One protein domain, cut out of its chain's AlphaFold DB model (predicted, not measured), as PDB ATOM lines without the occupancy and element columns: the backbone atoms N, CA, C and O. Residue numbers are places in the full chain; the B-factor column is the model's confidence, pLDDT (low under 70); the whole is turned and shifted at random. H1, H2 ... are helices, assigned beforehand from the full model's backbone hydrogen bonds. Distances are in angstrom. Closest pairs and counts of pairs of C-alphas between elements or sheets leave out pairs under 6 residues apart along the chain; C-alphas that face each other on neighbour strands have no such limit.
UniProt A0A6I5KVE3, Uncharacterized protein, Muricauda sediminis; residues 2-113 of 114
ATOM      1  N   GLU A   2      73.462 -15.572  15.646       52.25
ATOM      2  CA  GLU A   2      72.037 -15.897  15.400       52.25
ATOM      3  C   GLU A   2      71.143 -16.033  16.656       52.25
ATOM      4  O   GLU A   2      70.026 -15.530  16.663       52.25
ATOM      5  N   LYS A   3      71.632 -16.617  17.763       53.44
ATOM      6  CA  LYS A   3      70.822 -16.797  18.992       53.44
ATOM      7  C   LYS A   3      70.320 -15.499  19.643       53.44
ATOM      8  O   LYS A   3      69.295 -15.532  20.316       53.44
ATOM      9  N   ASN A   4      71.038 -14.387  19.475       54.09
ATOM     10  CA  ASN A   4      70.637 -13.098  20.054       54.09
ATOM     11  C   ASN A   4      69.592 -12.374  19.193       54.09
ATOM     12  O   ASN A   4      68.835 -11.564  19.717       54.09
ATOM     13  N   GLU A   5      69.541 -12.651  17.887       56.78
ATOM     14  CA  GLU A   5      68.546 -12.055  16.987       56.78
ATOM     15  C   GLU A   5      67.191 -12.769  17.102       56.78
ATOM     16  O   GLU A   5      66.153 -12.109  17.136       56.78
ATOM     17  N   GLU A   6      67.182 -14.099  17.266       61.09
ATOM     18  CA  GLU A   6      65.956 -14.868  17.535       61.09
ATOM     19  C   GLU A   6      65.312 -14.508  18.884       61.09
ATOM     20  O   GLU A   6      64.088 -14.380  18.959       61.09
ATOM     21  N   SER A   7      66.104 -14.299  19.945       62.25
ATOM     22  CA  SER A   7      65.550 -13.914  21.253       62.25
ATOM     23  C   SER A   7      64.949 -12.506  21.232       62.25
ATOM     24  O   SER A   7      63.860 -12.303  21.765       62.25
ATOM     25  N   HIS A   8      65.607 -11.551  20.566       64.06
ATOM     26  CA  HIS A   8      65.101 -10.182  20.444       64.06
ATOM     27  C   HIS A   8      63.844 -10.074  19.574       64.06
ATOM     28  O   HIS A   8      62.954  -9.280  19.889       64.06
ATOM     29  N   ASN A   9      63.729 -10.877  18.512       68.44
ATOM     30  CA  ASN A   9      62.502 -10.932  17.714       68.44
ATOM     31  C   ASN A   9      61.310 -11.453  18.535       68.44
ATOM     32  O   ASN A   9      60.210 -10.918  18.413       68.44
ATOM     33  N   ASN A  10      61.536 -12.426  19.420       79.44
ATOM     34  CA  ASN A  10      60.489 -13.002  20.265       79.44
ATOM     35  C   ASN A  10      60.003 -12.022  21.356       79.44
ATOM     36  O   ASN A  10      58.806 -11.902  21.607       79.44
ATOM     37  N   GLU A  11      60.915 -11.262  21.970       84.38
ATOM     38  CA  GLU A  11      60.569 -10.212  22.943       84.38
ATOM     39  C   GLU A  11      59.764  -9.073  22.310       84.38
ATOM     40  O   GLU A  11      58.802  -8.580  22.901       84.38
ATOM     41  N   LYS A  12      60.132  -8.674  21.089       87.38
ATOM     42  CA  LYS A  12      59.421  -7.636  20.343       87.38
ATOM     43  C   LYS A  12      58.011  -8.081  19.954       87.38
ATOM     44  O   LYS A  12      57.063  -7.329  20.150       87.38
ATOM     45  N   GLU A  13      57.857  -9.312  19.472       87.00
ATOM     46  CA  GLU A  13      56.544  -9.869  19.133       87.00
ATOM     47  C   GLU A  13      55.638  -9.995  20.370       87.00
ATOM     48  O   GLU A  13      54.434  -9.735  20.307       87.00
ATOM     49  N   LEU A  14      56.212 -10.361  21.518       87.19
ATOM     50  CA  LEU A  14      55.495 -10.412  22.789       87.19
ATOM     51  C   LEU A  14      55.052  -9.017  23.247       87.19
ATOM     52  O   LEU A  14      53.904  -8.849  23.660       87.19
ATOM     53  N   LEU A  15      55.922  -8.012  23.125       87.06
ATOM     54  CA  LEU A  15      55.592  -6.621  23.432       87.06
ATOM     55  C   LEU A  15      54.450  -6.105  22.546       87.06
ATOM     56  O   LEU A  15      53.502  -5.516  23.064       87.06
ATOM     57  N   ASP A  16      54.491  -6.379  21.241       87.50
ATOM     58  CA  ASP A  16      53.439  -5.975  20.301       87.50
ATOM     59  C   ASP A  16      52.085  -6.624  20.651       87.50
ATOM     60  O   ASP A  16      51.044  -5.959  20.623       87.50
ATOM     61  N   LYS A  17      52.085  -7.900  21.066       86.50
ATOM     62  CA  LYS A  17      50.877  -8.598  21.548       86.50
ATOM     63  C   LYS A  17      50.317  -7.967  22.822       86.50
ATOM     64  O   LYS A  17      49.111  -7.739  22.902       86.50
ATOM     65  N   VAL A  18      51.171  -7.661  23.799       86.88
ATOM     66  CA  VAL A  18      50.754  -7.009  25.051       86.88
ATOM     67  C   VAL A  18      50.194  -5.613  24.774       86.88
ATOM     68  O   VAL A  18      49.120  -5.285  25.273       86.88
ATOM     69  N   ILE A  19      50.845  -4.813  23.922       86.06
ATOM     70  CA  ILE A  19      50.355  -3.480  23.529       86.06
ATOM     71  C   ILE A  19      48.972  -3.570  22.873       86.06
ATOM     72  O   ILE A  19      48.098  -2.761  23.185       86.06
ATOM     73  N   GLY A  20      48.745  -4.565  22.011       83.69
ATOM     74  CA  GLY A  20      47.433  -4.799  21.403       83.69
ATOM     75  C   GLY A  20      46.332  -5.108  22.425       83.69
ATOM     76  O   GLY A  20      45.194  -4.679  22.249       83.69
ATOM     77  N   LEU A  21      46.669  -5.807  23.512       85.00
ATOM     78  CA  LEU A  21      45.739  -6.143  24.596       85.00
ATOM     79  C   LEU A  21      45.481  -4.976  25.559       85.00
ATOM     80  O   LEU A  21      44.420  -4.915  26.167       85.00
ATOM     81  N   LEU A  22      46.400  -4.013  25.674       82.56
ATOM     82  CA  LEU A  22      46.223  -2.838  26.539       82.56
ATOM     83  C   LEU A  22      45.150  -1.857  26.041       82.56
ATOM     84  O   LEU A  22      44.756  -0.958  26.783       82.56
ATOM     85  N   ASN A  23      44.663  -2.011  24.807       72.38
ATOM     86  CA  ASN A  23      43.628  -1.147  24.246       72.38
ATOM     87  C   ASN A  23      42.476  -1.969  23.640       72.38
ATOM     88  O   ASN A  23      42.251  -1.937  22.428       72.38
ATOM     89  N   PRO A  24      41.731  -2.723  24.467       66.56
ATOM     90  CA  PRO A  24      40.832  -3.765  23.980       66.56
ATOM     91  C   PRO A  24      39.520  -3.249  23.402       66.56
ATOM     92  O   PRO A  24      38.693  -4.045  22.957       66.56
ATOM     93  N   ARG A  25      39.316  -1.926  23.386       66.19
ATOM     94  CA  ARG A  25      38.057  -1.310  22.979       66.19
ATOM     95  C   ARG A  25      37.747  -1.631  21.518       66.19
ATOM     96  O   ARG A  25      38.214  -0.958  20.596       66.19
ATOM     97  N   LYS A  26      36.890  -2.624  21.302       65.06
ATOM     98  CA  LYS A  26      36.292  -2.905  20.000       65.06
ATOM     99  C   LYS A  26      35.151  -1.923  19.797       65.06
ATOM    100  O   LYS A  26      34.096  -2.048  20.408       65.06
ATOM    101  N   ARG A  27      35.360  -0.920  18.940       58.81
ATOM    102  CA  ARG A  27      34.253  -0.063  18.500       58.81
ATOM    103  C   ARG A  27      33.222  -0.957  17.815       58.81
ATOM    104  O   ARG A  27      33.535  -1.555  16.785       58.81
ATOM    105  N   ARG A  28      32.025  -1.071  18.393       56.62
ATOM    106  CA  ARG A  28      30.897  -1.725  17.729       56.62
ATOM    107  C   ARG A  28      30.529  -0.840  16.538       56.62
ATOM    108  O   ARG A  28      30.004   0.254  16.705       56.62
ATOM    109  N   TYR A  29      30.929  -1.256  15.338       52.09
ATOM    110  CA  TYR A  29      30.461  -0.627  14.110       52.09
ATOM    111  C   TYR A  29      29.023  -1.075  13.906       52.09
ATOM    112  O   TYR A  29      28.787  -2.218  13.521       52.09
ATOM    113  N   HIS A  30      28.086  -0.176  14.177       55.12
ATOM    114  CA  HIS A  30      26.696  -0.406  13.835       55.12
ATOM    115  C   HIS A  30      26.526  -0.261  12.318       55.12
ATOM    116  O   HIS A  30      26.999   0.706  11.709       55.12
ATOM    117  N   GLY A  31      25.935  -1.277  11.687       53.53
ATOM    118  CA  GLY A  31      25.610  -1.251  10.261       53.53
ATOM    119  C   GLY A  31      24.604  -0.138   9.949       53.53
ATOM    120  O   GLY A  31      23.925   0.355  10.843       53.53
ATOM    121  N   LYS A  32      24.465   0.256   8.675       55.03
ATOM    122  CA  LYS A  32      23.532   1.329   8.254       55.03
ATOM    123  C   LYS A  32      22.062   1.095   8.654       55.03
ATOM    124  O   LYS A  32      21.297   2.053   8.628       55.03
ATOM    125  N   ASP A  33      21.704  -0.138   9.009       59.25
ATOM    126  CA  ASP A  33      20.347  -0.566   9.357       59.25
ATOM    127  C   ASP A  33      20.115  -0.713  10.875       59.25
ATOM    128  O   ASP A  33      19.004  -1.032  11.295       59.25
ATOM    129  N   GLU A  34      21.133  -0.481  11.711       59.41
ATOM    130  CA  GLU A  34      20.983  -0.482  13.169       59.41
ATOM    131  C   GLU A  34      20.646   0.929  13.684       59.41
ATOM    132  O   GLU A  34      21.132   1.925  13.134       59.41
ATOM    133  N   PRO A  35      19.793   1.047  14.721       56.81
ATOM    134  CA  PRO A  35      19.411   2.342  15.272       56.81
ATOM    135  C   PRO A  35      20.663   3.128  15.670       56.81
ATOM    136  O   PRO A  35      21.585   2.569  16.262       56.81
ATOM    137  N   GLN A  36      20.711   4.422  15.327       57.78
ATOM    138  CA  GLN A  36      21.825   5.295  15.697       57.78
ATOM    139  C   GLN A  36      21.959   5.330  17.221       57.78
ATOM    140  O   GLN A  36      21.216   6.033  17.904       57.78
ATOM    141  N   VAL A  37      22.898   4.551  17.752       58.12
ATOM    142  CA  VAL A  37      23.192   4.531  19.179       58.12
ATOM    143  C   VAL A  37      23.863   5.854  19.527       58.12
ATOM    144  O   VAL A  37      24.853   6.247  18.906       58.12
ATOM    145  N   GLN A  38      23.305   6.570  20.500       64.62
ATOM    146  CA  GLN A  38      23.928   7.778  21.020       64.62
ATOM    147  C   GLN A  38      25.217   7.383  21.747       64.62
ATOM    148  O   GLN A  38      25.177   6.854  22.854       64.62
ATOM    149  N   GLU A  39      26.368   7.630  21.123       66.62
ATOM    150  CA  GLU A  39      27.658   7.349  21.750       66.62
ATOM    151  C   GLU A  39      27.916   8.375  22.862       66.62
ATOM    152  O   GLU A  39      28.090   9.571  22.612       66.62
ATOM    153  N   VAL A  40      27.927   7.903  24.110       66.56
ATOM    154  CA  VAL A  40      28.271   8.720  25.274       66.56
ATOM    155  C   VAL A  40      29.683   8.362  25.719       66.56
ATOM    156  O   VAL A  40      29.981   7.226  26.084       66.56
ATOM    157  N   VAL A  41      30.580   9.347  25.681       71.75
ATOM    158  CA  VAL A  41      31.959   9.178  26.138       71.75
ATOM    159  C   VAL A  41      32.066   9.650  27.581       71.75
ATOM    160  O   VAL A  41      32.004  10.846  27.859       71.75
ATOM    161  N   PHE A  42      32.288   8.706  28.491       71.69
ATOM    162  CA  PHE A  42      32.665   8.993  29.870       71.69
ATOM    163  C   PHE A  42      34.183   8.947  29.994       71.69
ATOM    164  O   PHE A  42      34.819   7.945  29.660       71.69
ATOM    165  N   LYS A  43      34.775  10.048  30.454       81.50
ATOM    166  CA  LYS A  43      36.188  10.077  30.813       81.50
ATOM    167  C   LYS A  43      36.292   9.844  32.314       81.50
ATOM    168  O   LYS A  43      35.764  10.639  33.079       81.50
ATOM    169  N   VAL A  44      36.974   8.772  32.686       85.06
ATOM    170  CA  VAL A  44      37.338   8.449  34.068       85.06
ATOM    171  C   VAL A  44      38.856   8.504  34.193       85.06
ATOM    172  O   VAL A  44      39.579   8.153  33.259       85.06
ATOM    173  N   GLU A  45      39.341   8.983  35.326       88.38
ATOM    174  CA  GLU A  45      40.753   9.073  35.674       88.38
ATOM    175  C   GLU A  45      41.337   7.690  35.972       88.38
ATOM    176  O   GLU A  45      42.462   7.394  35.572       88.38
ATOM    177  N   ASN A  46      40.580   6.829  36.659       87.06
ATOM    178  CA  ASN A  46      41.028   5.494  37.053       87.06
ATOM    179  C   ASN A  46      39.862   4.517  37.303       87.06
ATOM    180  O   ASN A  46      38.689   4.895  37.349       87.06
ATOM    181  N   ASN A  47      40.200   3.241  37.518       86.56
ATOM    182  CA  ASN A  47      39.223   2.176  37.776       86.56
ATOM    183  C   ASN A  47      38.425   2.393  39.074       86.56
ATOM    184  O   ASN A  47      37.294   1.918  39.184       86.56
ATOM    185  N   SER A  48      38.977   3.113  40.057       89.81
ATOM    186  CA  SER A  48      38.263   3.444  41.296       89.81
ATOM    187  C   SER A  48      37.134   4.440  41.037       89.81
ATOM    188  O   SER A  48      36.043   4.271  41.580       89.81
ATOM    189  N   GLU A  49      37.368   5.440  40.184       92.38
ATOM    190  CA  GLU A  49      36.339   6.382  39.741       92.38
ATOM    191  C   GLU A  49      35.265   5.673  38.911       92.38
ATOM    192  O   GLU A  49      34.081   5.840  39.191       92.38
ATOM    193  N   LEU A  50      35.650   4.805  37.967       90.75
ATOM    194  CA  LEU A  50      34.688   3.996  37.207       90.75
ATOM    195  C   LEU A  50      33.793   3.163  38.135       90.75
ATOM    196  O   LEU A  50      32.568   3.179  38.020       90.75
ATOM    197  N   ARG A  51      34.398   2.483  39.115       91.38
ATOM    198  CA  ARG A  51      33.666   1.703  40.120       91.38
ATOM    199  C   ARG A  51      32.746   2.579  40.969       91.38
ATOM    200  O   ARG A  51      31.654   2.142  41.336       91.38
ATOM    201  N   TYR A  52      33.174   3.794  41.299       93.81
ATOM    202  CA  TYR A  52      32.339   4.755  42.011       93.81
ATOM    203  C   TYR A  52      31.122   5.166  41.174       93.81
ATOM    204  O   TYR A  52      30.007   5.113  41.687       93.81
ATOM    205  N   VAL A  53      31.307   5.472  39.886       92.25
ATOM    206  CA  VAL A  53      30.212   5.794  38.953       92.25
ATOM    207  C   VAL A  53      29.208   4.645  38.871       92.25
ATOM    208  O   VAL A  53      28.019   4.866  39.092       92.25
ATOM    209  N   ILE A  54      29.678   3.413  38.653       93.62
ATOM    210  CA  ILE A  54      28.824   2.212  38.636       93.62
ATOM    211  C   ILE A  54      28.033   2.087  39.948       93.62
ATOM    212  O   ILE A  54      26.819   1.894  39.935       93.62
ATOM    213  N   SER A  55      28.697   2.255  41.095       95.12
ATOM    214  CA  SER A  55      28.056   2.205  42.416       95.12
ATOM    215  C   SER A  55      26.971   3.277  42.581       95.12
ATOM    216  O   SER A  55      25.897   2.989  43.108       95.12
ATOM    217  N   CYS A  56      27.214   4.502  42.112       94.12
ATOM    218  CA  CYS A  56      26.233   5.586  42.143       94.12
ATOM    219  C   CYS A  56      25.001   5.280  41.286       94.12
ATOM    220  O   CYS A  56      23.886   5.488  41.759       94.12
ATOM    221  N   LEU A  57      25.189   4.750  40.076       93.38
ATOM    222  CA  LEU A  57      24.085   4.359  39.192       93.38
ATOM    223  C   LEU A  57      23.241   3.240  39.815       93.38
ATOM    224  O   LEU A  57      22.018   3.341  39.862       93.38
ATOM    225  N   LEU A  58      23.878   2.220  40.393       94.94
ATOM    226  CA  LEU A  58      23.168   1.137  41.081       94.94
ATOM    227  C   LEU A  58      22.405   1.628  42.317       94.94
ATOM    228  O   LEU A  58      21.276   1.205  42.558       94.94
ATOM    229  N   ARG A  59      22.991   2.542  43.099       92.69
ATOM    230  CA  ARG A  59      22.304   3.173  44.239       92.69
ATOM    231  C   ARG A  59      21.105   3.999  43.804       92.69
ATOM    232  O   ARG A  59      20.100   3.985  44.507       92.69
ATOM    233  N   LEU A  60      21.207   4.692  42.671       89.56
ATOM    234  CA  LEU A  60      20.085   5.414  42.085       89.56
ATOM    235  C   LEU A  60      18.959   4.439  41.729       89.56
ATOM    236  O   LEU A  60      17.843   4.648  42.188       89.56
ATOM    237  N   CYS A  61      19.262   3.334  41.038       91.31
ATOM    238  CA  CYS A  61      18.270   2.300  40.733       91.31
ATOM    239  C   CYS A  61      17.596   1.753  41.995       91.31
ATOM    240  O   CYS A  61      16.372   1.733  42.063       91.31
ATOM    241  N   MET A  62      18.369   1.365  43.017       89.81
ATOM    242  CA  MET A  62      17.806   0.882  44.286       89.81
ATOM    243  C   MET A  62      16.902   1.932  44.937       89.81
ATOM    244  O   MET A  62      15.794   1.621  45.349       89.81
ATOM    245  N   SER A  63      17.334   3.196  44.974       86.38
ATOM    246  CA  SER A  63      16.533   4.271  45.561       86.38
ATOM    247  C   SER A  63      15.243   4.542  44.786       86.38
ATOM    248  O   SER A  63      14.238   4.836  45.429       86.38
ATOM    249  N   THR A  64      15.252   4.443  43.454       85.94
ATOM    250  CA  THR A  64      14.057   4.597  42.606       85.94
ATOM    251  C   THR A  64      13.096   3.416  42.730       85.94
ATOM    252  O   THR A  64      11.891   3.617  42.639       85.94
ATOM    253  N   ILE A  65      13.606   2.202  42.952       85.81
ATOM    254  CA  ILE A  65      12.771   1.018  43.204       85.81
ATOM    255  C   ILE A  65      12.129   1.103  44.597       85.81
ATOM    256  O   ILE A  65      10.933   0.862  44.740       85.81
ATOM    257  N   ASP A  66      12.914   1.453  45.621       81.44
ATOM    258  CA  ASP A  66      12.478   1.428  47.024       81.44
ATOM    259  C   ASP A  66      11.575   2.609  47.410       81.44
ATOM    260  O   ASP A  66      10.800   2.515  48.363       81.44
ATOM    261  N   ASN A  67      11.685   3.741  46.714       66.94
ATOM    262  CA  ASN A  67      10.908   4.942  47.009       66.94
ATOM    263  C   ASN A  67       9.968   5.260  45.851       66.94
ATOM    264  O   ASN A  67      10.322   5.099  44.690       66.94
ATOM    265  N   GLU A  68       8.830   5.896  46.137       64.06
ATOM    266  CA  GLU A  68       8.025   6.525  45.087       64.06
ATOM    267  C   GLU A  68       8.702   7.751  44.433       64.06
ATOM    268  O   GLU A  68       8.043   8.494  43.711       64.06
ATOM    269  N   ASN A  69      10.011   7.950  44.611       59.16
ATOM    270  CA  ASN A  69      10.758   8.993  43.921       59.16
ATOM    271  C   ASN A  69      10.660   8.771  42.408       59.16
ATOM    272  O   ASN A  69      11.185   7.797  41.865       59.16
ATOM    273  N   GLU A  70       9.954   9.670  41.729       64.44
ATOM    274  CA  GLU A  70       9.936   9.731  40.276       64.44
ATOM    275  C   GLU A  70      11.321  10.140  39.786       64.44
ATOM    276  O   GLU A  70      11.941  11.092  40.270       64.44
ATOM    277  N   LEU A  71      11.850   9.350  38.853       67.56
ATOM    278  CA  LEU A  71      13.076   9.675  38.145       67.56
ATOM    279  C   LEU A  71      12.698  10.725  37.091       67.56
ATOM    280  O   LEU A  71      12.573  10.433  35.904       67.56
ATOM    281  N   ASP A  72      12.440  11.946  37.562       64.81
ATOM    282  CA  ASP A  72      11.952  13.052  36.742       64.81
ATOM    283  C   ASP A  72      13.068  13.564  35.841       64.81
ATOM    284  O   ASP A  72      13.861  14.448  36.183       64.81
ATOM    285  N   SER A  73      13.143  12.991  34.646       65.19
ATOM    286  CA  SER A  73      13.970  13.539  33.588       65.19
ATOM    287  C   SER A  73      13.190  14.649  32.882       65.19
ATOM    288  O   SER A  73      12.229  14.354  32.168       65.19
ATOM    289  N   PRO A  74      13.632  15.920  32.941       64.94
ATOM    290  CA  PRO A  74      12.991  17.000  32.188       64.94
ATOM    291  C   PRO A  74      13.055  16.784  30.667       64.94
ATOM    292  O   PRO A  74      12.379  17.477  29.911       64.94
ATOM    293  N   ARG A  75      13.879  15.835  30.201       69.00
ATOM    294  CA  ARG A  75      13.984  15.446  28.790       69.00
ATOM    295  C   ARG A  75      13.099  14.256  28.420       69.00
ATOM    296  O   ARG A  75      12.869  14.060  27.233       69.00
ATOM    297  N   LEU A  76      12.628  13.477  29.395       69.00
ATOM    298  CA  LEU A  76      11.822  12.271  29.179       69.00
ATOM    299  C   LEU A  76      10.613  12.262  30.135       69.00
ATOM    300  O   LEU A  76      10.526  11.406  31.009       69.00
ATOM    301  N   PRO A  77       9.664  13.200  29.965       63.75
ATOM    302  CA  PRO A  77       8.543  13.403  30.891       63.75
ATOM    303  C   PRO A  77       7.511  12.260  30.917       63.75
ATOM    304  O   PRO A  77       6.569  12.312  31.697       63.75
ATOM    305  N   PHE A  78       7.657  11.250  30.052       68.44
ATOM    306  CA  PHE A  78       6.770  10.083  29.973       68.44
ATOM    307  C   PHE A  78       7.502   8.759  30.224       68.44
ATOM    308  O   PHE A  78       6.943   7.697  29.952       68.44
ATOM    309  N   LEU A  79       8.758   8.802  30.673       77.00
ATOM    310  CA  LEU A  79       9.507   7.587  30.971       77.00
ATOM    311  C   LEU A  79       8.980   6.987  32.271       77.00
ATOM    312  O   LEU A  79       8.962   7.661  33.302       77.00
ATOM    313  N   SER A  80       8.539   5.731  32.222       82.25
ATOM    314  CA  SER A  80       8.130   5.042  33.439       82.25
ATOM    315  C   SER A  80       9.339   4.817  34.351       82.25
ATOM    316  O   SER A  80      10.487   4.779  33.896       82.25
ATOM    317  N   LYS A  81       9.093   4.652  35.654       82.38
ATOM    318  CA  LYS A  81      10.158   4.339  36.620       82.38
ATOM    319  C   LYS A  81      10.917   3.072  36.228       82.38
ATOM    320  O   LYS A  81      12.144   3.071  36.263       82.38
ATOM    321  N   ASP A  82      10.190   2.037  35.817       85.69
ATOM    322  CA  ASP A  82      10.772   0.756  35.422       85.69
ATOM    323  C   ASP A  82      11.652   0.918  34.180       85.69
ATOM    324  O   ASP A  82      12.802   0.481  34.184       85.69
ATOM    325  N   ASP A  83      11.173   1.634  33.159       85.44
ATOM    326  CA  ASP A  83      11.951   1.897  31.944       85.44
ATOM    327  C   ASP A  83      13.213   2.720  32.244       85.44
ATOM    328  O   ASP A  83      14.278   2.474  31.669       85.44
ATOM    329  N   ALA A  84      13.130   3.679  33.172       84.94
ATOM    330  CA  ALA A  84      14.278   4.470  33.605       84.94
ATOM    331  C   ALA A  84      15.330   3.605  34.311       84.94
ATOM    332  O   ALA A  84      16.520   3.701  34.003       84.94
ATOM    333  N   VAL A  85      14.897   2.735  35.226       89.06
ATOM    334  CA  VAL A  85      15.777   1.793  35.931       89.06
ATOM    335  C   VAL A  85      16.423   0.815  34.952       89.06
ATOM    336  O   VAL A  85      17.635   0.618  35.022       89.06
ATOM    337  N   ILE A  86      15.655   0.251  34.016       89.75
ATOM    338  CA  ILE A  86      16.171  -0.644  32.968       89.75
ATOM    339  C   ILE A  86      17.249   0.070  32.151       89.75
ATOM    340  O   ILE A  86      18.358  -0.443  32.036       89.75
ATOM    341  N   THR A  87      16.973   1.289  31.682       86.50
ATOM    342  CA  THR A  87      17.927   2.078  30.884       86.50
ATOM    343  C   THR A  87      19.232   2.342  31.648       86.50
ATOM    344  O   THR A  87      20.324   2.262  31.088       86.50
ATOM    345  N   ILE A  88      19.151   2.653  32.947       89.62
ATOM    346  CA  ILE A  88      20.346   2.874  33.773       89.62
ATOM    347  C   ILE A  88      21.124   1.568  33.971       89.62
ATOM    348  O   ILE A  88      22.352   1.588  33.951       89.62
ATOM    349  N   LEU A  89      20.442   0.437  34.156       92.62
ATOM    350  CA  LEU A  89      21.094  -0.868  34.290       92.62
ATOM    351  C   LEU A  89      21.781  -1.305  32.992       92.62
ATOM    352  O   LEU A  89      22.893  -1.822  33.055       92.62
ATOM    353  N   GLU A  90      21.176  -1.047  31.834       89.56
ATOM    354  CA  GLU A  90      21.819  -1.248  30.529       89.56
ATOM    355  C   GLU A  90      23.090  -0.399  30.406       89.56
ATOM    356  O   GLU A  90      24.150  -0.924  30.070       89.56
ATOM    357  N   LEU A  91      23.030   0.880  30.801       87.88
ATOM    358  CA  LEU A  91      24.218   1.734  30.848       87.88
ATOM    359  C   LEU A  91      25.292   1.180  31.795       87.88
ATOM    360  O   LEU A  91      26.473   1.233  31.465       87.88
ATOM    361  N   VAL A  92      24.906   0.658  32.965       91.56
ATOM    362  CA  VAL A  92      25.849   0.022  33.898       91.56
ATOM    363  C   VAL A  92      26.550  -1.158  33.233       91.56
ATOM    364  O   VAL A  92      27.768  -1.252  33.348       91.56
ATOM    365  N   ILE A  93      25.811  -2.020  32.529       88.62
ATOM    366  CA  ILE A  93      26.372  -3.166  31.798       88.62
ATOM    367  C   ILE A  93      27.372  -2.689  30.740       88.62
ATOM    368  O   ILE A  93      28.477  -3.217  30.663       88.62
ATOM    369  N   ASP A  94      27.030  -1.653  29.977       84.69
ATOM    370  CA  ASP A  94      27.884  -1.144  28.897       84.69
ATOM    371  C   ASP A  94      29.196  -0.504  29.382       84.69
ATOM    372  O   ASP A  94      30.169  -0.442  28.624       84.69
ATOM    373  N   ILE A  95      29.249  -0.020  30.628       86.69
ATOM    374  CA  ILE A  95      30.466   0.570  31.216       86.69
ATOM    375  C   ILE A  95      31.271  -0.415  32.072       86.69
ATOM    376  O   ILE A  95      32.314  -0.025  32.610       86.69
ATOM    377  N   LEU A  96      30.818  -1.666  32.227       87.31
ATOM    378  CA  LEU A  96      31.597  -2.683  32.927       87.31
ATOM    379  C   LEU A  96      32.922  -2.936  32.188       87.31
ATOM    380  O   LEU A  96      32.955  -3.013  30.958       87.31
ATOM    381  N   PRO A  97      34.040  -3.083  32.915       84.62
ATOM    382  CA  PRO A  97      35.358  -3.260  32.314       84.62
ATOM    383  C   PRO A  97      35.610  -4.709  31.847       84.62
ATOM    384  O   PRO A  97      36.740  -5.182  31.943       84.62
ATOM    385  N   ASP A  98      34.601  -5.423  31.341       81.62
ATOM    386  CA  ASP A  98      34.693  -6.852  30.991       81.62
ATOM    387  C   ASP A  98      35.788  -7.112  29.944       81.62
ATOM    388  O   ASP A  98      36.682  -7.930  30.154       81.62
ATOM    389  N   ASP A  99      35.806  -6.317  28.868       79.25
ATOM    390  CA  ASP A  99      36.845  -6.385  27.831       79.25
ATOM    391  C   ASP A  99      38.255  -6.095  28.392       79.25
ATOM    392  O   ASP A  99      39.259  -6.595  27.871       79.25
ATOM    393  N   GLN A 100      38.356  -5.266  29.441       81.50
ATOM    394  CA  GLN A 100      39.632  -4.975  30.103       81.50
ATOM    395  C   GLN A 100      40.082  -6.152  30.969       81.50
ATOM    396  O   GLN A 100      41.256  -6.507  30.913       81.50
ATOM    397  N   LEU A 101      39.167  -6.774  31.720       84.12
ATOM    398  CA  LEU A 101      39.442  -7.970  32.523       84.12
ATOM    399  C   LEU A 101      39.932  -9.125  31.642       84.12
ATOM    400  O   LEU A 101      41.020  -9.647  31.875       84.12
ATOM    401  N   ASP A 102      39.223  -9.416  30.550       86.12
ATOM    402  CA  ASP A 102      39.625 -10.417  29.551       86.12
ATOM    403  C   ASP A 102      41.029 -10.159  28.985       86.12
ATOM    404  O   ASP A 102      41.780 -11.081  28.645       86.12
ATOM    405  N   SER A 103      41.384  -8.885  28.832       87.06
ATOM    406  CA  SER A 103      42.685  -8.484  28.305       87.06
ATOM    407  C   SER A 103      43.791  -8.631  29.336       87.06
ATOM    408  O   SER A 103      44.878  -9.084  28.978       87.06
ATOM    409  N   TYR A 104      43.514  -8.323  30.604       86.81
ATOM    410  CA  TYR A 104      44.443  -8.580  31.701       86.81
ATOM    411  C   TYR A 104      44.731 -10.074  31.851       86.81
ATOM    412  O   TYR A 104      45.904 -10.436  31.880       86.81
ATOM    413  N   ASP A 105      43.715 -10.940  31.795       88.00
ATOM    414  CA  ASP A 105      43.895 -12.400  31.852       88.00
ATOM    415  C   ASP A 105      44.789 -12.919  30.712       88.00
ATOM    416  O   ASP A 105      45.605 -13.829  30.879       88.00
ATOM    417  N   ARG A 106      44.655 -12.347  29.508       87.62
ATOM    418  CA  ARG A 106      45.503 -12.702  28.356       87.62
ATOM    419  C   ARG A 106      46.931 -12.192  28.510       87.62
ATOM    420  O   ARG A 106      47.859 -12.900  28.124       87.62
ATOM    421  N   ILE A 107      47.111 -10.985  29.045       89.00
ATOM    422  CA  ILE A 107      48.437 -10.429  29.344       89.00
ATOM    423  C   ILE A 107      49.128 -11.288  30.403       89.00
ATOM    424  O   ILE A 107      50.292 -11.638  30.229       89.00
ATOM    425  N   GLU A 108      48.412 -11.673  31.458       88.88
ATOM    426  CA  GLU A 108      48.924 -12.536  32.520       88.88
ATOM    427  C   GLU A 108      49.425 -13.870  31.953       88.88
ATOM    428  O   GLU A 108      50.584 -14.223  32.164       88.88
ATOM    429  N   LYS A 109      48.625 -14.540  31.113       89.12
ATOM    430  CA  LYS A 109      49.033 -15.775  30.413       89.12
ATOM    431  C   LYS A 109      50.280 -15.592  29.543       89.12
ATOM    432  O   LYS A 109      51.153 -16.456  29.527       89.12
ATOM    433  N   LEU A 110      50.382 -14.475  28.818       87.38
ATOM    434  CA  LEU A 110      51.542 -14.186  27.965       87.38
ATOM    435  C   LEU A 110      52.823 -13.946  28.774       87.38
ATOM    436  O   LEU A 110      53.902 -14.345  28.334       87.38
ATOM    437  N   LEU A 111      52.717 -13.281  29.926       85.25
ATOM    438  CA  LEU A 111      53.867 -12.884  30.740       85.25
ATOM    439  C   LEU A 111      54.319 -13.974  31.713       85.25
ATOM    440  O   LEU A 111      55.524 -14.140  31.906       85.25
ATOM    441  N   LEU A 112      53.384 -14.713  32.310       87.44
ATOM    442  CA  LEU A 112      53.691 -15.719  33.329       87.44
ATOM    443  C   LEU A 112      54.083 -17.087  32.750       87.44
ATOM    444  O   LEU A 112      54.629 -17.896  33.493       87.44
ATOM    445  N   LYS A 113      53.915 -17.313  31.433       64.69
ATOM    446  CA  LYS A 113      54.274 -18.571  30.740       64.69
ATOM    447  C   LYS A 113      53.777 -19.828  31.479       64.69
ATOM    448  O   LYS A 113      54.558 -20.758  31.686       64.69
TER     449      LYS A 113
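Overview. This is residues 2 to 113 of the 114 residues of an uncharacterized protein of Muricauda sediminis (UniProt A0A6I5KVE3). This is a long rod made of two antiparallel helix pairs set one after the other: H1 and H4, which overlap in part, and the hairpin of H2 and H3. Residues 2 to 13 of H1 stick out at one end, and residues 27 to 39 stick out as a free loop to the side. The printed part has 112 residues with four named helices, H1, H2, H3 and H4 in that order, and no named strand; its class is all helix. It is extended, with a radius of gyration of the C-alphas of 21.0 A, and spans 73 by 35 by 20 A.

Arrangement. Begin at H1, residues 2 to 21: with residues 14 to 21 alone it touches H4, residues 98 to 112. Look there for their closest C-alphas, those of Leu 21 and Ser 103, 5.3 A apart; the two helices run opposite ways at a shallow tilt of 16 degrees. Farther along, H2, residues 47 to 66, and H3, residues 81 to 94, touch and form a helical hairpin. Their closest C-alphas, those of Cys 61 and Val 85, are 5.4 A apart, and they run opposite ways at a shallow tilt of 17 degrees. H1 and H3 are apart, and so are H2 and H4, H1 and H2, and H3 and H4. In H1, H2, H3 and H4, every O i to N i+4 pair is within hydrogen-bond range.

Along the chain. Find C-alpha 2 at (72.037, -15.897, 15.400); from there H1 runs 29.5 A to C-alpha 21. H2 runs 28.3 A from C-alpha 47 at (39.223, 2.176, 37.776). H3 measures 20.1 A and H4 21.1 A, ending at C-alpha 112, (53.691, -15.719, 33.329).

Size, cuts and confidence. The two C-alphas farthest apart, those of Glu 2 and Glu 68, are 74.0 A apart. The links H1 to H2, 25 residues, and H2 to H3, 14 residues, are long; H3 to H4 is tight. The printed part has no cut. Mean pLDDT of the printed part is 78.2; look for values under 70 at residues 2 to 9, 24 to 40, 67 to 78 and 113.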